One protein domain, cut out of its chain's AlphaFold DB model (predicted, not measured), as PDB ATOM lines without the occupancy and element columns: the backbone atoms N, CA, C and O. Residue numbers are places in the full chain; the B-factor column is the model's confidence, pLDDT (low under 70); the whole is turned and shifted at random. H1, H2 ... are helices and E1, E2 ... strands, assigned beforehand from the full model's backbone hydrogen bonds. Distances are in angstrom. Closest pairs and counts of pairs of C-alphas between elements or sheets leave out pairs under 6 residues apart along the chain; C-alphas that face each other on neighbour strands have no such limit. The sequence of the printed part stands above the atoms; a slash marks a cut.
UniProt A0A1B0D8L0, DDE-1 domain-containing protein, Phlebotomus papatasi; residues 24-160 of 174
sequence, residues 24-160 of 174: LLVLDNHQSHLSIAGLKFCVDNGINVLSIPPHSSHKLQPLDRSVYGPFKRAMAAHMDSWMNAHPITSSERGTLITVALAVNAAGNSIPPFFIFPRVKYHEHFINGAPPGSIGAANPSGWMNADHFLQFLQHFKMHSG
ATOM      1  N   LEU A  24     202.690 260.895 213.067       78.69
ATOM      2  CA  LEU A  24     203.582 261.909 213.590       78.69
ATOM      3  C   LEU A  24     203.891 262.902 212.470       78.69
ATOM      4  O   LEU A  24     204.562 262.558 211.496       78.69
ATOM      5  N   LEU A  25     203.404 264.128 212.618       82.12
ATOM      6  CA  LEU A  25     203.754 265.245 211.756       82.12
ATOM      7  C   LEU A  25     204.872 266.040 212.428       82.12
ATOM      8  O   LEU A  25     204.662 266.702 213.445       82.12
ATOM      9  N   VAL A  26     206.073 265.950 211.862       80.69
ATOM     10  CA  VAL A  26     207.226 266.728 212.320       80.69
ATOM     11  C   VAL A  26     207.230 268.059 211.583       80.69
ATOM     12  O   VAL A  26     207.268 268.080 210.354       80.69
ATOM     13  N   LEU A  27     207.189 269.157 212.332       78.88
ATOM     14  CA  LEU A  27     207.152 270.516 211.797       78.88
ATOM     15  C   LEU A  27     208.332 271.333 212.319       78.88
ATOM     16  O   LEU A  27     208.844 271.102 213.420       78.88
ATOM     17  N   ASP A  28     208.746 272.323 211.534       73.69
ATOM     18  CA  ASP A  28     209.626 273.366 212.047       73.69
ATOM     19  C   ASP A  28     208.872 274.278 213.034       73.69
ATOM     20  O   ASP A  28     207.640 274.284 213.115       73.69
ATOM     21  N   ASN A  29     209.621 275.047 213.821       70.19
ATOM     22  CA  ASN A  29     209.060 276.001 214.773       70.19
ATOM     23  C   ASN A  29     208.786 277.365 214.122       70.19
ATOM     24  O   ASN A  29     209.226 278.401 214.622       70.19
ATOM     25  N   HIS A  30     208.092 277.371 212.982       74.38
ATOM     26  CA  HIS A  30     207.531 278.590 212.416       74.38
ATOM     27  C   HIS A  30     206.216 278.965 213.120       74.38
ATOM     28  O   HIS A  30     205.389 278.110 213.443       74.38
ATOM     29  N   GLN A  31     205.988 280.264 213.337       74.50
ATOM     30  CA  GLN A  31     204.837 280.773 214.097       74.50
ATOM     31  C   GLN A  31     203.480 280.332 213.514       74.50
ATOM     32  O   GLN A  31     202.515 280.175 214.263       74.50
ATOM     33  N   SER A  32     203.392 280.088 212.201       76.38
ATOM     34  CA  SER A  32     202.159 279.606 211.556       76.38
ATOM     35  C   SER A  32     201.711 278.223 212.043       76.38
ATOM     36  O   SER A  32     200.517 277.936 211.999       76.38
ATOM     37  N   HIS A  33     202.636 277.385 212.526       75.38
ATOM     38  CA  HIS A  33     202.357 276.018 212.982       75.38
ATOM     39  C   HIS A  33     201.758 275.962 214.392       75.38
ATOM     40  O   HIS A  33     201.164 274.956 214.775       75.38
ATOM     41  N   LEU A  34     201.872 277.050 215.159       75.31
ATOM     42  CA  LEU A  34     201.399 277.142 216.544       75.31
ATOM     43  C   LEU A  34     199.943 277.625 216.650       75.31
ATOM     44  O   LEU A  34     199.499 278.057 217.714       75.31
ATOM     45  N   SER A  35     199.184 277.591 215.552       81.38
ATOM     46  CA  SER A  35     197.794 278.038 215.562       81.38
ATOM     47  C   SER A  35     196.911 277.081 216.369       81.38
ATOM     48  O   SER A  35     196.943 275.866 216.181       81.38
ATOM     49  N   ILE A  36     196.072 277.629 217.257       82.19
ATOM     50  CA  ILE A  36     195.155 276.828 218.090       82.19
ATOM     51  C   ILE A  36     194.220 275.998 217.205       82.19
ATOM     52  O   ILE A  36     193.997 274.821 217.475       82.19
ATOM     53  N   ALA A  37     193.707 276.591 216.123       82.25
ATOM     54  CA  ALA A  37     192.836 275.907 215.174       82.25
ATOM     55  C   ALA A  37     193.549 274.746 214.459       82.25
ATOM     56  O   ALA A  37     192.971 273.667 214.331       82.25
ATOM     57  N   GLY A  38     194.807 274.935 214.044       80.81
ATOM     58  CA  GLY A  38     195.611 273.889 213.411       80.81
ATOM     59  C   GLY A  38     195.945 272.756 214.378       80.81
ATOM     60  O   GLY A  38     195.711 271.592 214.066       80.81
ATOM     61  N   LEU A  39     196.401 273.085 215.589       82.94
ATOM     62  CA  LEU A  39     196.710 272.091 216.621       82.94
ATOM     63  C   LEU A  39     195.467 271.309 217.052       82.94
ATOM     64  O   LEU A  39     195.521 270.085 217.168       82.94
ATOM     65  N   LYS A  40     194.331 271.991 217.228       83.19
ATOM     66  CA  LYS A  40     193.057 271.338 217.527       83.19
ATOM     67  C   LYS A  40     192.632 270.403 216.396       83.19
ATOM     68  O   LYS A  40     192.257 269.268 216.669       83.19
ATOM     69  N   PHE A  41     192.759 270.839 215.142       83.44
ATOM     70  CA  PHE A  41     192.503 269.980 213.988       83.44
ATOM     71  C   PHE A  41     193.407 268.743 214.000       83.44
ATOM     72  O   PHE A  41     192.926 267.640 213.765       83.44
ATOM     73  N   CYS A  42     194.696 268.889 214.299       82.75
ATOM     74  CA  CYS A  42     195.606 267.753 214.383       82.75
ATOM     75  C   CYS A  42     195.164 266.739 215.448       82.75
ATOM     76  O   CYS A  42     195.010 265.558 215.135       82.75
ATOM     77  N   VAL A  43     194.872 267.208 216.665       80.25
ATOM     78  CA  VAL A  43     194.410 266.366 217.780       80.25
ATOM     79  C   VAL A  43     193.115 265.635 217.420       80.25
ATOM     80  O   VAL A  43     193.052 264.411 217.535       80.25
ATOM     81  N   ASP A  44     192.118 266.360 216.904       80.38
ATOM     82  CA  ASP A  44     190.804 265.811 216.543       80.38
ATOM     83  C   ASP A  44     190.895 264.764 215.403       80.38
ATOM     84  O   ASP A  44     189.974 263.972 215.202       80.38
ATOM     85  N   ASN A  45     192.011 264.726 214.662       76.75
ATOM     86  CA  ASN A  45     192.245 263.811 213.540       76.75
ATOM     87  C   ASN A  45     193.329 262.748 213.801       76.75
ATOM     88  O   ASN A  45     193.698 262.020 212.877       76.75
ATOM     89  N   GLY A  46     193.832 262.627 215.035       75.38
ATOM     90  CA  GLY A  46     194.884 261.658 215.373       75.38
ATOM     91  C   GLY A  46     196.242 261.978 214.736       75.38
ATOM     92  O   GLY A  46     197.031 261.075 214.463       75.38
ATOM     93  N   ILE A  47     196.513 263.255 214.465       82.12
ATOM     94  CA  ILE A  47     197.807 263.743 213.989       82.12
ATOM     95  C   ILE A  47     198.566 264.273 215.205       82.12
ATOM     96  O   ILE A  47     198.191 265.283 215.798       82.12
ATOM     97  N   ASN A  48     199.653 263.599 215.568       82.00
ATOM     98  CA  ASN A  48     200.536 264.061 216.629       82.00
ATOM     99  C   ASN A  48     201.536 265.044 216.030       82.00
ATOM    100  O   ASN A  48     202.312 264.675 215.152       82.00
ATOM    101  N   VAL A  49     201.521 266.289 216.496       81.56
ATOM    102  CA  VAL A  49     202.450 267.317 216.021       81.56
ATOM    103  C   VAL A  49     203.682 267.338 216.915       81.56
ATOM    104  O   VAL A  49     203.567 267.479 218.131       81.56
ATOM    105  N   LEU A  50     204.861 267.225 216.307       81.25
ATOM    106  CA  LEU A  50     206.143 267.438 216.970       81.25
ATOM    107  C   LEU A  50     206.825 268.659 216.351       81.25
ATOM    108  O   LEU A  50     207.304 268.598 215.220       81.25
ATOM    109  N   SER A  51     206.881 269.760 217.102       75.69
ATOM    110  CA  SER A  51     207.648 270.951 216.730       75.69
ATOM    111  C   SER A  51     209.097 270.821 217.197       75.69
ATOM    112  O   SER A  51     209.352 270.570 218.378       75.69
ATOM    113  N   ILE A  52     210.056 271.026 216.298       73.81
ATOM    114  CA  ILE A  52     211.486 271.022 216.638       73.81
ATOM    115  C   ILE A  52     211.838 272.331 217.379       73.81
ATOM    116  O   ILE A  52     211.463 273.390 216.892       73.81
ATOM    117  N   PRO A  53     212.563 272.328 218.516       59.78
ATOM    118  CA  PRO A  53     212.851 273.548 219.276       59.78
ATOM    119  C   PRO A  53     213.613 274.617 218.462       59.78
ATOM    120  O   PRO A  53     214.449 274.267 217.614       59.78
ATOM    121  N   PRO A  54     213.375 275.918 218.732       58.62
ATOM    122  CA  PRO A  54     214.046 277.022 218.045       58.62
ATOM    123  C   PRO A  54     215.577 276.943 218.171       58.62
ATOM    124  O   PRO A  54     216.107 276.479 219.176       58.62
ATOM    125  N   HIS A  55     216.287 277.408 217.136       56.31
ATOM    126  CA  HIS A  55     217.761 277.439 217.040       56.31
ATOM    127  C   HIS A  55     218.486 276.081 216.966       56.31
ATOM    128  O   HIS A  55     219.678 275.999 217.242       56.31
ATOM    129  N   SER A  56     217.822 275.021 216.507       50.84
ATOM    130  CA  SER A  56     218.443 273.702 216.291       50.84
ATOM    131  C   SER A  56     218.836 273.408 214.825       50.84
ATOM    132  O   SER A  56     219.253 272.291 214.492       50.84
ATOM    133  N   SER A  57     218.789 274.421 213.946       54.09
ATOM    134  CA  SER A  57     218.970 274.299 212.486       54.09
ATOM    135  C   SER A  57     220.284 273.665 212.031       54.09
ATOM    136  O   SER A  57     220.353 272.983 211.012       54.09
ATOM    137  N   HIS A  58     221.357 273.864 212.789       54.12
ATOM    138  CA  HIS A  58     222.707 273.453 212.403       54.12
ATOM    139  C   HIS A  58     223.049 272.007 212.801       54.12
ATOM    140  O   HIS A  58     224.064 271.493 212.329       54.12
ATOM    141  N   LYS A  59     222.218 271.344 213.623       49.09
ATOM    142  CA  LYS A  59     222.480 269.987 214.144       49.09
ATOM    143  C   LYS A  59     221.326 268.991 213.968       49.09
ATOM    144  O   LYS A  59     221.601 267.804 213.856       49.09
ATOM    145  N   LEU A  60     220.067 269.445 213.939       48.12
ATOM    146  CA  LEU A  60     218.887 268.574 214.081       48.12
ATOM    147  C   LEU A  60     217.825 268.741 212.985       48.12
ATOM    148  O   LEU A  60     216.704 268.281 213.172       48.12
ATOM    149  N   GLN A  61     218.135 269.364 211.842       55.81
ATOM    150  CA  GLN A  61     217.204 269.412 210.705       55.81
ATOM    151  C   GLN A  61     217.607 268.392 209.628       55.81
ATOM    152  O   GLN A  61     218.195 268.776 208.612       55.81
ATOM    153  N   PRO A  62     217.295 267.087 209.808       56.75
ATOM    154  CA  PRO A  62     217.417 266.120 208.727       56.75
ATOM    155  C   PRO A  62     216.571 266.580 207.539       56.75
ATOM    156  O   PRO A  62     217.039 266.510 206.417       56.75
ATOM    157  N   LEU A  63     215.409 267.200 207.770       61.34
ATOM    158  CA  LEU A  63     214.582 267.759 206.704       61.34
ATOM    159  C   LEU A  63     215.340 268.783 205.832       61.34
ATOM    160  O   LEU A  63     215.310 268.658 204.613       61.34
ATOM    161  N   ASP A  64     216.088 269.729 206.415       59.41
ATOM    162  CA  ASP A  64     216.867 270.697 205.625       59.41
ATOM    163  C   ASP A  64     218.087 270.077 204.937       59.41
ATOM    164  O   ASP A  64     218.385 270.379 203.778       59.41
ATOM    165  N   ARG A  65     218.796 269.185 205.638       59.00
ATOM    166  CA  ARG A  65     220.055 268.597 205.163       59.00
ATOM    167  C   ARG A  65     219.855 267.454 204.163       59.00
ATOM    168  O   ARG A  65     220.659 267.333 203.241       59.00
ATOM    169  N   SER A  66     218.824 266.627 204.330       59.44
ATOM    170  CA  SER A  66     218.599 265.415 203.531       59.44
ATOM    171  C   SER A  66     217.441 265.521 202.541       59.44
ATOM    172  O   SER A  66     217.529 264.900 201.487       59.44
ATOM    173  N   VAL A  67     216.402 266.325 202.807       63.78
ATOM    174  CA  VAL A  67     215.228 266.434 201.918       63.78
ATOM    175  C   VAL A  67     215.218 267.760 201.157       63.78
ATOM    176  O   VAL A  67     215.269 267.754 199.926       63.78
ATOM    177  N   TYR A  68     215.230 268.907 201.845       66.00
ATOM    178  CA  TYR A  68     215.174 270.217 201.188       66.00
ATOM    179  C   TYR A  68     216.430 270.532 200.384       66.00
ATOM    180  O   TYR A  68     216.314 271.164 199.340       66.00
ATOM    181  N   GLY A  69     217.617 270.103 200.818       69.62
ATOM    182  CA  GLY A  69     218.853 270.297 200.057       69.62
ATOM    183  C   GLY A  69     218.769 269.705 198.639       69.62
ATOM    184  O   GLY A  69     218.867 270.457 197.665       69.62
ATOM    185  N   PRO A  70     218.569 268.381 198.488       73.62
ATOM    186  CA  PRO A  70     218.352 267.755 197.182       73.62
ATOM    187  C   PRO A  70     217.129 268.297 196.439       73.62
ATOM    188  O   PRO A  70     217.224 268.547 195.240       73.62
ATOM    189  N   PHE A  71     216.015 268.543 197.137       70.06
ATOM    190  CA  PHE A  71     214.793 269.065 196.526       70.06
ATOM    191  C   PHE A  71     214.982 270.461 195.918       70.06
ATOM    192  O   PHE A  71     214.653 270.665 194.753       70.06
ATOM    193  N   LYS A  72     215.567 271.413 196.659       68.94
ATOM    194  CA  LYS A  72     215.853 272.771 196.165       68.94
ATOM    195  C   LYS A  72     216.748 272.727 194.930       68.94
ATOM    196  O   LYS A  72     216.493 273.458 193.983       68.94
ATOM    197  N   ARG A  73     217.753 271.841 194.914       75.44
ATOM    198  CA  ARG A  73     218.625 271.644 193.743       75.44
ATOM    199  C   ARG A  73     217.868 271.077 192.544       75.44
ATOM    200  O   ARG A  73     218.031 271.590 191.445       75.44
ATOM    201  N   ALA A  74     217.047 270.047 192.747       75.12
ATOM    202  CA  ALA A  74     216.261 269.440 191.675       75.12
ATOM    203  C   ALA A  74     215.240 270.427 191.087       75.12
ATOM    204  O   ALA A  74     215.112 270.531 189.870       75.12
ATOM    205  N   MET A  75     214.564 271.190 191.951       69.88
ATOM    206  CA  MET A  75     213.617 272.224 191.550       69.88
ATOM    207  C   MET A  75     214.318 273.363 190.804       69.88
ATOM    208  O   MET A  75     213.862 273.745 189.732       69.88
ATOM    209  N   ALA A  76     215.453 273.855 191.314       70.19
ATOM    210  CA  ALA A  76     216.253 274.872 190.632       70.19
ATOM    211  C   ALA A  76     216.704 274.393 189.245       70.19
ATOM    212  O   ALA A  76     216.505 275.106 188.273       70.19
ATOM    213  N   ALA A  77     217.192 273.154 189.121       74.69
ATOM    214  CA  ALA A  77     217.590 272.592 187.830       74.69
ATOM    215  C   ALA A  77     216.417 272.487 186.834       74.69
ATOM    216  O   ALA A  77     216.587 272.778 185.649       74.69
ATOM    217  N   HIS A  78     215.221 272.099 187.296       70.00
ATOM    218  CA  HIS A  78     214.015 272.089 186.459       70.00
ATOM    219  C   HIS A  78     213.589 273.500 186.046       70.00
ATOM    220  O   HIS A  78     213.258 273.720 184.884       70.00
ATOM    221  N   MET A  79     213.625 274.460 186.976       67.94
ATOM    222  CA  MET A  79     213.329 275.865 186.698       67.94
ATOM    223  C   MET A  79     214.323 276.448 185.691       67.94
ATOM    224  O   MET A  79     213.901 277.089 184.735       67.94
ATOM    225  N   ASP A  80     215.618 276.180 185.854       73.00
ATOM    226  CA  ASP A  80     216.672 276.620 184.938       73.00
ATOM    227  C   ASP A  80     216.476 276.018 183.543       73.00
ATOM    228  O   ASP A  80     216.523 276.734 182.545       73.00
ATOM    229  N   SER A  81     216.180 274.717 183.458       75.75
ATOM    230  CA  SER A  81     215.865 274.054 182.190       75.75
ATOM    231  C   SER A  81     214.631 274.664 181.515       75.75
ATOM    232  O   SER A  81     214.675 274.974 180.323       75.75
ATOM    233  N   TRP A  82     213.557 274.907 182.274       70.88
ATOM    234  CA  TRP A  82     212.333 275.519 181.761       70.88
ATOM    235  C   TRP A  82     212.556 276.957 181.284       70.88
ATOM    236  O   TRP A  82     212.090 277.318 180.205       70.88
ATOM    237  N   MET A  83     213.295 277.763 182.051       69.25
ATOM    238  CA  MET A  83     213.642 279.144 181.697       69.25
ATOM    239  C   MET A  83     214.531 279.216 180.454       69.25
ATOM    240  O   MET A  83     214.346 280.109 179.631       69.25
ATOM    241  N   ASN A  84     215.465 278.274 180.294       73.44
ATOM    242  CA  ASN A  84     216.308 278.187 179.100       73.44
ATOM    243  C   ASN A  84     215.501 277.794 177.854       73.44
ATOM    244  O   ASN A  84     215.792 278.275 176.761       73.44
ATOM    245  N   ALA A  85     214.476 276.953 178.013       75.38
ATOM    246  CA  ALA A  85     213.587 276.552 176.924       75.38
ATOM    247  C   ALA A  85     212.528 277.618 176.564       75.38
ATOM    248  O   ALA A  85     212.036 277.627 175.437       75.38
ATOM    249  N   HIS A  86     212.187 278.527 177.489       68.56
ATOM    250  CA  HIS A  86     211.129 279.530 177.320       68.56
ATOM    251  C   HIS A  86     211.634 280.946 177.668       68.56
ATOM    252  O   HIS A  86     211.351 281.454 178.755       68.56
ATOM    253  N   PRO A  87     212.347 281.634 176.755       64.38
ATOM    254  CA  PRO A  87     213.024 282.913 177.024       64.38
ATOM    255  C   PRO A  87     212.100 284.127 177.268       64.38
ATOM    256  O   PRO A  87     212.578 285.262 177.367       64.38
ATOM    257  N   ILE A  88     210.785 283.930 177.413       58.06
ATOM    258  CA  ILE A  88     209.858 284.995 177.813       58.06
ATOM    259  C   ILE A  88     210.110 285.288 179.292       58.06
ATOM    260  O   ILE A  88     209.733 284.533 180.187       58.06
ATOM    261  N   THR A  89     210.805 286.389 179.553       54.69
ATOM    262  CA  THR A  89     211.191 286.770 180.909       54.69
ATOM    263  C   THR A  89     209.956 287.316 181.625       54.69
ATOM    264  O   THR A  89     209.573 288.463 181.409       54.69
ATOM    265  N   SER A  90     209.297 286.494 182.449       55.53
ATOM    266  CA  SER A  90     208.235 286.986 183.332       55.53
ATOM    267  C   SER A  90     208.825 288.021 184.295       55.53
ATOM    268  O   SER A  90     209.876 287.791 184.895       55.53
ATOM    269  N   SER A  91     208.124 289.142 184.485       56.84
ATOM    270  CA  SER A  91     208.402 290.126 185.551       56.84
ATOM    271  C   SER A  91     208.412 289.519 186.966       56.84
ATOM    272  O   SER A  91     208.839 290.166 187.914       56.84
ATOM    273  N   GLU A  92     207.982 288.264 187.107       55.12
ATOM    274  CA  GLU A  92     208.036 287.473 188.339       55.12
ATOM    275  C   GLU A  92     209.431 286.907 188.647       55.12
ATOM    276  O   GLU A  92     209.612 286.269 189.686       55.12
ATOM    277  N   ARG A  93     210.431 287.110 187.776       54.34
ATOM    278  CA  ARG A  93     211.805 286.646 188.010       54.34
ATOM    279  C   ARG A  93     212.315 287.190 189.355       54.34
ATOM    280  O   ARG A  93     212.432 288.396 189.537       54.34
ATOM    281  N   GLY A  94     212.603 286.292 190.298       57.56
ATOM    282  CA  GLY A  94     213.053 286.634 191.657       57.56
ATOM    283  C   GLY A  94     211.957 286.648 192.728       57.56
ATOM    284  O   GLY A  94     212.266 286.812 193.906       57.56
ATOM    285  N   THR A  95     210.695 286.423 192.359       62.91
ATOM    286  CA  THR A  95     209.601 286.271 193.321       62.91
ATOM    287  C   THR A  95     209.516 284.815 193.783       62.91
ATOM    288  O   THR A  95     209.194 283.923 193.000       62.91
ATOM    289  N   LEU A  96     209.834 284.557 195.054       71.25
ATOM    290  CA  LEU A  96     209.811 283.208 195.624       71.25
ATOM    291  C   LEU A  96     208.368 282.774 195.921       71.25
ATOM    292  O   LEU A  96     207.647 283.449 196.652       71.25
ATOM    293  N   ILE A  97     207.966 281.629 195.371       80.25
ATOM    294  CA  ILE A  97     206.719 280.941 195.727       80.25
ATOM    295  C   ILE A  97     207.017 280.016 196.908       80.25
ATOM    296  O   ILE A  97     208.010 279.283 196.892       80.25
ATOM    297  N   THR A  98     206.150 280.011 197.916       84.06
ATOM    298  CA  THR A  98     206.262 279.055 199.022       84.06
ATOM    299  C   THR A  98     205.581 277.750 198.630       84.06
ATOM    300  O   THR A  98     204.441 277.746 198.172       84.06
ATOM    301  N   VAL A  99     206.273 276.628 198.824       84.44
ATOM    302  CA  VAL A  99     205.743 275.285 198.567       84.44
ATOM    303  C   VAL A  99     205.765 274.504 199.874       84.44
ATOM    304  O   VAL A  99     206.831 274.305 200.457       84.44
ATOM    305  N   ALA A 100     204.600 274.052 200.329       85.31
ATOM    306  CA  ALA A 100     204.485 273.138 201.456       85.31
ATOM    307  C   ALA A 100     204.359 271.699 200.947       85.31
ATOM    308  O   ALA A 100     203.549 271.387 200.072       85.31
ATOM    309  N   LEU A 101     205.207 270.829 201.488       81.88
ATOM    310  CA  LEU A 101     205.347 269.432 201.097       81.88
ATOM    311  C   LEU A 101     205.323 268.573 202.352       81.88
ATOM    312  O   LEU A 101     205.886 268.953 203.377       81.88
ATOM    313  N   ALA A 102     204.729 267.391 202.245       82.25
ATOM    314  CA  ALA A 102     204.848 266.351 203.252       82.25
ATOM    315  C   ALA A 102     205.333 265.071 202.583       82.25
ATOM    316  O   ALA A 102     204.803 264.663 201.550       82.25
ATOM    317  N   VAL A 103     206.335 264.441 203.185       78.56
ATOM    318  CA  VAL A 103     206.877 263.154 202.748       78.56
ATOM    319  C   VAL A 103     206.828 262.173 203.908       78.56
ATOM    320  O   VAL A 103     207.010 262.566 205.061       78.56
ATOM    321  N   ASN A 104     206.569 260.902 203.621       77.19
ATOM    322  CA  ASN A 104     206.644 259.846 204.625       77.19
ATOM    323  C   ASN A 104     207.981 259.096 204.558       77.19
ATOM    324  O   ASN A 104     208.735 259.213 203.594       77.19
ATOM    325  N   ALA A 105     208.273 258.298 205.590       70.19
ATOM    326  CA  ALA A 105     209.521 257.535 205.683       70.19
ATOM    327  C   ALA A 105     209.700 256.496 204.557       70.19
ATOM    328  O   ALA A 105     210.824 256.105 204.264       70.19
ATOM    329  N   ALA A 106     208.609 256.071 203.911       66.56
ATOM    330  CA  ALA A 106     208.650 255.180 202.753       66.56
ATOM    331  C   ALA A 106     208.967 255.919 201.434       66.56
ATOM    332  O   ALA A 106     209.030 255.286 200.387       66.56
ATOM    333  N   GLY A 107     209.163 257.243 201.471       66.75
ATOM    334  CA  GLY A 107     209.502 258.057 200.302       66.75
ATOM    335  C   GLY A 107     208.301 258.530 199.483       66.75
ATOM    336  O   GLY A 107     208.493 259.115 198.421       66.75
ATOM    337  N   ASN A 108     207.071 258.321 199.960       73.25
ATOM    338  CA  ASN A 108     205.886 258.866 199.297       73.25
ATOM    339  C   ASN A 108     205.691 260.333 199.678       73.25
ATOM    340  O   ASN A 108     205.974 260.722 200.813       73.25
ATOM    341  N   SER A 109     205.152 261.125 198.757       75.69
ATOM    342  CA  SER A 109     204.866 262.547 198.948       75.69
ATOM    343  C   SER A 109     203.376 262.854 198.807       75.69
ATOM    344  O   SER A 109     202.689 262.299 197.954       75.69
ATOM    345  N   ILE A 110     202.875 263.745 199.660       80.31
ATOM    346  CA  ILE A 110     201.568 264.385 199.491       80.31
ATOM    347  C   ILE A 110     201.692 265.413 198.357       80.31
ATOM    348  O   ILE A 110     202.737 266.075 198.281       80.31
ATOM    349  N   PRO A 111     200.670 265.586 197.492       84.81
ATOM    350  CA  PRO A 111     200.708 266.598 196.450       84.81
ATOM    351  C   PRO A 111     201.042 267.981 197.028       84.81
ATOM    352  O   PRO A 111     200.529 268.323 198.100       84.81
ATOM    353  N   PRO A 112     201.896 268.773 196.363       87.00
ATOM    354  CA  PRO A 112     202.323 270.066 196.877       87.00
ATOM    355  C   PRO A 112     201.169 271.041 197.142       87.00
ATOM    356  O   PRO A 112     200.184 271.092 196.404       87.00
ATOM    357  N   PHE A 113     201.344 271.868 198.169       87.12
ATOM    358  CA  PHE A 113     200.502 273.031 198.441       87.12
ATOM    359  C   PHE A 113     201.283 274.306 198.117       87.12
ATOM    360  O   PHE A 113     202.329 274.563 198.718       87.12
ATOM    361  N   PHE A 114     200.795 275.102 197.169       88.25
ATOM    362  CA  PHE A 114     201.475 276.310 196.696       88.25
ATOM    363  C   PHE A 114     200.911 277.572 197.351       88.25
ATOM    364  O   PHE A 114     199.699 277.745 197.431       88.25
ATOM    365  N   ILE A 115     201.777 278.493 197.771       88.44
ATOM    366  CA  ILE A 115     201.395 279.822 198.256       88.44
ATOM    367  C   ILE A 115     202.073 280.865 197.374       88.44
ATOM    368  O   ILE A 115     203.296 281.032 197.398       88.44
ATOM    369  N   PHE A 116     201.261 281.569 196.591       87.31
ATOM    370  CA  PHE A 116     201.721 282.593 195.664       87.31
ATOM    371  C   PHE A 116     201.731 283.975 196.342       87.31
ATOM    372  O   PHE A 116     200.715 284.351 196.937       87.31
ATOM    373  N   PRO A 117     202.818 284.765 196.227       85.44
ATOM    374  CA  PRO A 117     202.897 286.150 196.711       85.44
ATOM    375  C   PRO A 117     202.043 287.104 195.855       85.44
ATOM    376  O   PRO A 117     202.548 287.939 195.104       85.44
ATOM    377  N   ARG A 118     200.718 286.944 195.904       82.62
ATOM    378  CA  ARG A 118     199.744 287.726 195.134       82.62
ATOM    379  C   ARG A 118     198.506 288.031 195.974       82.62
ATOM    380  O   ARG A 118     198.119 287.269 196.850       82.62
ATOM    381  N   VAL A 119     197.848 289.149 195.670       81.38
ATOM    382  CA  VAL A 119     196.573 289.532 196.309       81.38
ATOM    383  C   VAL A 119     195.412 288.668 195.803       81.38
ATOM    384  O   VAL A 119     194.466 288.408 196.537       81.38
ATOM    385  N   LYS A 120     195.474 288.229 194.540       84.38
ATOM    386  CA  LYS A 120     194.436 287.424 193.890       84.38
ATOM    387  C   LYS A 120     195.003 286.073 193.479       84.38
ATOM    388  O   LYS A 120     196.054 286.011 192.840       84.38
ATOM    389  N   TYR A 121     194.284 285.019 193.843       84.44
ATOM    390  CA  TYR A 121     194.546 283.671 193.363       84.44
ATOM    391  C   TYR A 121     193.864 283.460 192.009       84.44
ATOM    392  O   TYR A 121     192.725 283.885 191.813       84.44
ATOM    393  N   HIS A 122     194.555 282.786 191.095       82.69
ATOM    394  CA  HIS A 122     193.989 282.319 189.840       82.69
ATOM    395  C   HIS A 122     194.283 280.827 189.681       82.69
ATOM    396  O   HIS A 122     195.408 280.388 189.900       82.69
ATOM    397  N   GLU A 123     193.280 280.054 189.264       83.31
ATOM    398  CA  GLU A 123     193.369 278.589 189.169       83.31
ATOM    399  C   GLU A 123     194.469 278.123 188.204       83.31
ATOM    400  O   GLU A 123     195.176 277.158 188.476       83.31
ATOM    401  N   HIS A 124     194.712 278.873 187.126       83.12
ATOM    402  CA  HIS A 124     195.761 278.532 186.165       83.12
ATOM    403  C   HIS A 124     197.188 278.588 186.745       83.12
ATOM    404  O   HIS A 124     198.118 278.134 186.086       83.12
ATOM    405  N   PHE A 125     197.391 279.114 187.961       80.88
ATOM    406  CA  PHE A 125     198.701 279.117 188.626       80.88
ATOM    407  C   PHE A 125     199.213 277.718 188.967       80.88
ATOM    408  O   PHE A 125     200.415 277.533 189.134       80.88
ATOM    409  N   ILE A 126     198.318 276.736 189.066       84.25
ATOM    410  CA  ILE A 126     198.675 275.333 189.296       84.25
ATOM    411  C   ILE A 126     198.595 274.494 188.012       84.25
ATOM    412  O   ILE A 126     198.692 273.269 188.071       84.25
ATOM    413  N   ASN A 127     198.456 275.125 186.838       83.12
ATOM    414  CA  ASN A 127     198.494 274.405 185.566       83.12
ATOM    415  C   ASN A 127     199.860 273.732 185.383       83.12
ATOM    416  O   ASN A 127     200.894 274.394 185.376       83.12
ATOM    417  N   GLY A 128     199.854 272.408 185.224       79.56
ATOM    418  CA  GLY A 128     201.073 271.601 185.118       79.56
ATOM    419  C   GLY A 128     201.688 271.189 186.462       79.56
ATOM    420  O   GLY A 128     202.719 270.519 186.469       79.56
ATOM    421  N   ALA A 129     201.067 271.540 187.592       81.88
ATOM    422  CA  ALA A 129     201.459 271.010 188.894       81.88
ATOM    423  C   ALA A 129     201.123 269.507 189.011       81.88
ATOM    424  O   ALA A 129     200.232 269.016 188.308       81.88
ATOM    425  N   PRO A 130     201.792 268.761 189.914       82.88
ATOM    426  CA  PRO A 130     201.453 267.366 190.175       82.88
ATOM    427  C   PRO A 130     199.953 267.187 190.476       82.88
ATOM    428  O   PRO A 130     199.385 268.018 191.193       82.88
ATOM    429  N   PRO A 131     199.299 266.122 189.979       81.31
ATOM    430  CA  PRO A 131     197.879 265.890 190.229       81.31
ATOM    431  C   PRO A 131     197.541 265.903 191.724       81.31
ATOM    432  O   PRO A 131     198.265 265.336 192.540       81.31
ATOM    433  N   GLY A 132     196.444 266.575 192.078       83.88
ATOM    434  CA  GLY A 132     196.035 266.784 193.468       83.88
ATOM    435  C   GLY A 132     196.695 267.986 194.148       83.88
ATOM    436  O   GLY A 132     196.354 268.273 195.288       83.88
ATOM    437  N   SER A 133     197.606 268.710 193.488       84.81
ATOM    438  CA  SER A 133     198.145 269.960 194.041       84.81
ATOM    439  C   SER A 133     197.049 271.008 194.194       84.81
ATOM    440  O   SER A 133     196.198 271.159 193.321       84.81
ATOM    441  N   ILE A 134     197.117 271.776 195.275       88.56
ATOM    442  CA  ILE A 134     196.230 272.920 195.500       88.56
ATOM    443  C   ILE A 134     197.064 274.175 195.762       88.56
ATOM    444  O   ILE A 134     198.260 274.091 196.062       88.56
ATOM    445  N   GLY A 135     196.452 275.350 195.631       89.38
ATOM    446  CA  GLY A 135     197.152 276.613 195.824       89.38
ATOM    447  C   GLY A 135     196.324 277.660 196.555       89.38
ATOM    448  O   GLY A 135     195.099 277.656 196.502       89.38
ATOM    449  N   ALA A 136     197.028 278.577 197.204       89.38
ATOM    450  CA  ALA A 136     196.493 279.783 197.815       89.38
ATOM    451  C   ALA A 136     197.358 280.991 197.426       89.38
ATOM    452  O   ALA A 136     198.482 280.842 196.945       89.38
ATOM    453  N   ALA A 137     196.843 282.203 197.618       88.25
ATOM    454  CA  ALA A 137     197.601 283.424 197.373       88.25
ATOM    455  C   ALA A 137     197.460 284.391 198.545       88.25
ATOM    456  O   ALA A 137     196.366 284.577 199.079       88.25
ATOM    457  N   ASN A 138     198.567 285.020 198.932       87.62
ATOM    458  CA  ASN A 138     198.561 286.148 199.853       87.62
ATOM    459  C   ASN A 138     199.651 287.166 199.486       87.62
ATOM    460  O   ASN A 138     200.620 286.811 198.822       87.62
ATOM    461  N   PRO A 139     199.542 288.438 199.912       85.31
ATOM    462  CA  PRO A 139     200.514 289.466 199.533       85.31
ATOM    463  C   PRO A 139     201.951 289.167 199.980       85.31
ATOM    464  O   PRO A 139     202.892 289.624 199.344       85.31
ATOM    465  N   SER A 140     202.126 288.420 201.074       85.62
ATOM    466  CA  SER A 140     203.447 288.123 201.627       85.62
ATOM    467  C   SER A 140     204.156 286.972 200.909       85.62
ATOM    468  O   SER A 140     205.379 286.912 200.935       85.62
ATOM    469  N   GLY A 141     203.413 286.034 200.315       83.75
ATOM    470  CA  GLY A 141     203.928 284.746 199.842       83.75
ATOM    471  C   GLY A 141     204.307 283.771 200.957       83.75
ATOM    472  O   GLY A 141     204.704 282.648 200.661       83.75
ATOM    473  N   TRP A 142     204.199 284.171 202.227       84.81
ATOM    474  CA  TRP A 142     204.585 283.360 203.385       84.81
ATOM    475  C   TRP A 142     203.384 282.608 203.958       84.81
ATOM    476  O   TRP A 142     202.244 283.071 203.888       84.81
ATOM    477  N   MET A 143     203.632 281.457 204.583       85.19
ATOM    478  CA  MET A 143     202.576 280.693 205.247       85.19
ATOM    479  C   MET A 143     202.023 281.446 206.466       85.19
ATOM    480  O   MET A 143     202.772 281.944 207.302       85.19
ATOM    481  N   ASN A 144     200.694 281.491 206.582       89.38
ATOM    482  CA  ASN A 144     199.985 281.983 207.765       89.38
ATOM    483  C   ASN A 144     199.200 280.829 208.424       89.38
ATOM    484  O   ASN A 144     199.215 279.700 207.931       89.38
ATOM    485  N   ALA A 145     198.517 281.109 209.536       86.62
ATOM    486  CA  ALA A 145     197.740 280.106 210.265       86.62
ATOM    487  C   ALA A 145     196.597 279.486 209.432       86.62
ATOM    488  O   ALA A 145     196.365 278.282 209.525       86.62
ATOM    489  N   ASP A 146     195.921 280.279 208.597       88.50
ATOM    490  CA  ASP A 146     194.798 279.809 207.775       88.50
ATOM    491  C   ASP A 146     195.269 278.903 206.632       88.50
ATOM    492  O   ASP A 146     194.700 277.839 206.399       88.50
ATOM    493  N   HIS A 147     196.357 279.275 205.954       88.88
ATOM    494  CA  HIS A 147     197.008 278.443 204.940       88.88
ATOM    495  C   HIS A 147     197.564 277.159 205.552       88.88
ATOM    496  O   HIS A 147     197.489 276.104 204.930       88.88
ATOM    497  N   PHE A 148     198.080 277.223 206.782       87.31
ATOM    498  CA  PHE A 148     198.508 276.029 207.499       87.31
ATOM    499  C   PHE A 148     197.328 275.084 207.778       87.31
ATOM    500  O   PHE A 148     197.442 273.881 207.557       87.31
ATOM    501  N   LEU A 149     196.162 275.605 208.175       87.44
ATOM    502  CA  LEU A 149     194.960 274.787 208.342       87.44
ATOM    503  C   LEU A 149     194.486 274.172 207.013       87.44
ATOM    504  O   LEU A 149     194.147 272.989 206.980       87.44
ATOM    505  N   GLN A 150     194.508 274.935 205.915       87.88
ATOM    506  CA  GLN A 150     194.208 274.413 204.573       87.88
ATOM    507  C   GLN A 150     195.174 273.288 204.181       87.88
ATOM    508  O   GLN A 150     194.750 272.248 203.673       87.88
ATOM    509  N   PHE A 151     196.463 273.448 204.486       87.56
ATOM    510  CA  PHE A 151     197.460 272.404 204.287       87.56
ATOM    511  C   PHE A 151     197.163 271.152 205.125       87.56
ATOM    512  O   PHE A 151     197.258 270.044 204.606       87.56
ATOM    513  N   LEU A 152     196.748 271.285 206.388       85.69
ATOM    514  CA  LEU A 152     196.376 270.137 207.228       85.69
ATOM    515  C   LEU A 152     195.137 269.396 206.706       85.69
ATOM    516  O   LEU A 152     195.078 268.166 206.758       85.69
ATOM    517  N   GLN A 153     194.152 270.124 206.179       85.50
ATOM    518  CA  GLN A 153     192.986 269.525 205.524       85.50
ATOM    519  C   GLN A 153     193.399 268.755 204.266       85.50
ATOM    520  O   GLN A 153     193.001 267.604 204.086       85.50
ATOM    521  N   HIS A 154     194.252 269.359 203.439       84.94
ATOM    522  CA  HIS A 154     194.840 268.735 202.256       84.94
ATOM    523  C   HIS A 154     195.649 267.479 202.587       84.94
ATOM    524  O   HIS A 154     195.477 266.436 201.954       84.94
ATOM    525  N   PHE A 155     196.461 267.556 203.640       83.75
ATOM    526  CA  PHE A 155     197.218 266.441 204.188       83.75
ATOM    527  C   PHE A 155     196.290 265.293 204.589       83.75
ATOM    528  O   PHE A 155     196.497 264.167 204.146       83.75
ATOM    529  N   LYS A 156     195.221 265.585 205.344       79.75
ATOM    530  CA  LYS A 156     194.229 264.586 205.767       79.75
ATOM    531  C   LYS A 156     193.557 263.888 204.581       79.75
ATOM    532  O   LYS A 156     193.339 262.678 204.625       79.75
ATOM    533  N   MET A 157     193.195 264.640 203.540       78.62
ATOM    534  CA  MET A 157     192.538 264.078 202.352       78.62
ATOM    535  C   MET A 157     193.417 263.040 201.649       78.62
ATOM    536  O   MET A 157     192.915 262.012 201.206       78.62
ATOM    537  N   HIS A 158     194.724 263.286 201.601       74.69
ATOM    538  CA  HIS A 158     195.686 262.435 200.903       74.69
ATOM    539  C   HIS A 158     196.350 261.386 201.811       74.69
ATOM    540  O   HIS A 158     197.024 260.485 201.316       74.69
ATOM    541  N   SER A 159     196.135 261.466 203.130       68.50
ATOM    542  CA  SER A 159     196.600 260.479 204.106       68.50
ATOM    543  C   SER A 159     195.588 259.365 204.411       68.50
ATOM    544  O   SER A 159     195.925 258.461 205.167       68.50
ATOM    545  N   GLY A 160     194.377 259.385 203.834       59.91
ATOM    546  CA  GLY A 160     193.487 258.215 203.692       59.91
ATOM    547  C   GLY A 160     192.622 257.770 204.890       59.91
ATOM    548  O   GLY A 160     192.408 256.574 205.047       59.91
TER     549      GLY A 160
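AT A GLANCE: This is residues 24 to 160 of the 174 residues of the protein "DDE-1 domain-containing protein" of Phlebotomus papatasi (UniProt A0A1B0D8L0). A small three-stranded sheet, E3 E4 E5, is covered on one face by helix H5, with the short H4 on the other face; beyond H5 come H1 and H2, joined to a small parallel pair of strands, E1 and E2. The longest helix, H3, makes an arm, of which residues 73 to 82 stick out, as do residues 84 to 91, of which 84 and 85 belong to H3 and 86 to 91 to the link that returns to E3. The printed part has 137 residues with five named helices and five named strands, in the order E1 H1 H2 E2 H3 E3 E4 H4 E5 H5. The sheet order is E3 E4 E5, mixed, and the class is mixed helices and strands. The whole is compact, with a radius of gyration of the C-alphas of 15.9 A and spans of 47 by 34 by 29 A.

HOW THE PARTS SIT: E4, residues 113 to 117, is the inner strand. E3, residues 98 to 100, is antiparallel to it in a hairpin, with N 100 and O 113 2.8 A apart. E5, residues 134 to 138, is parallel to E4, with N 136 and O 114 2.8 A apart. H5, residues 145 to 158, is on the sheet, and its height over the sheet is 9.2 A; it lies over E4 and runs along the strands, at 13 degrees to E4 on the local plane; the closest C-alphas of H5 and E4 are those of Phe 151 and Phe 113, 6.6 A apart. H4, residues 123 to 126, is on the opposite face at a height of 8.3 A, only just over E5, on which 3 of its 4 C-alphas fall. E4, H4 and E5 form a strand-helix-strand unit, two parallel neighbour strands with a helix between, its crossover right-handed. H2, residues 36 to 44, touches H5 at a shallow tilt of 20 degrees, the same way; the closest C-alphas are Gly 38 and Leu 149, 5.2 A. H1, residues 31 to 34, touches residues 145 to 148 of H5 alone; the closest C-alphas are Ser 32 and Ala 145, 4.6 A. E1, residues 24 to 27, and E2, residues 47 to 51, are parallel, with N 25 and O 48 2.8 A apart; with H1 and H2 they form a second right-handed unit. H3, residues 62 to 85, touches no helix. Every O i to N i+4 pair is within hydrogen-bond range in H2 and H5, and 17 of 20 in H3; H1 and H4 are too short for such a pair.

IN THESE COORDINATES: E1 begins at C-alpha 24, (203.582, 261.909, 213.590). H3 measures 33.7 A from C-alpha 62 to C-alpha 85, (213.587, 276.552, 176.924), with a kink of 34 degrees near residue 69. H5 measures 20.1 A and ends at C-alpha 158, (195.686, 262.435, 200.903); E5 measures 14.1 A, E4 13.4 A.

THE WHOLE: The C-alphas farthest apart are those of Asp 44 and Pro 87, 48.5 A. The printed part has no cut. The links H3 to E3 and E3 to E4 are long. Mean pLDDT of the printed part is 75.7; 35 residues are under 70, among them 53 to 69 and 86 to 95.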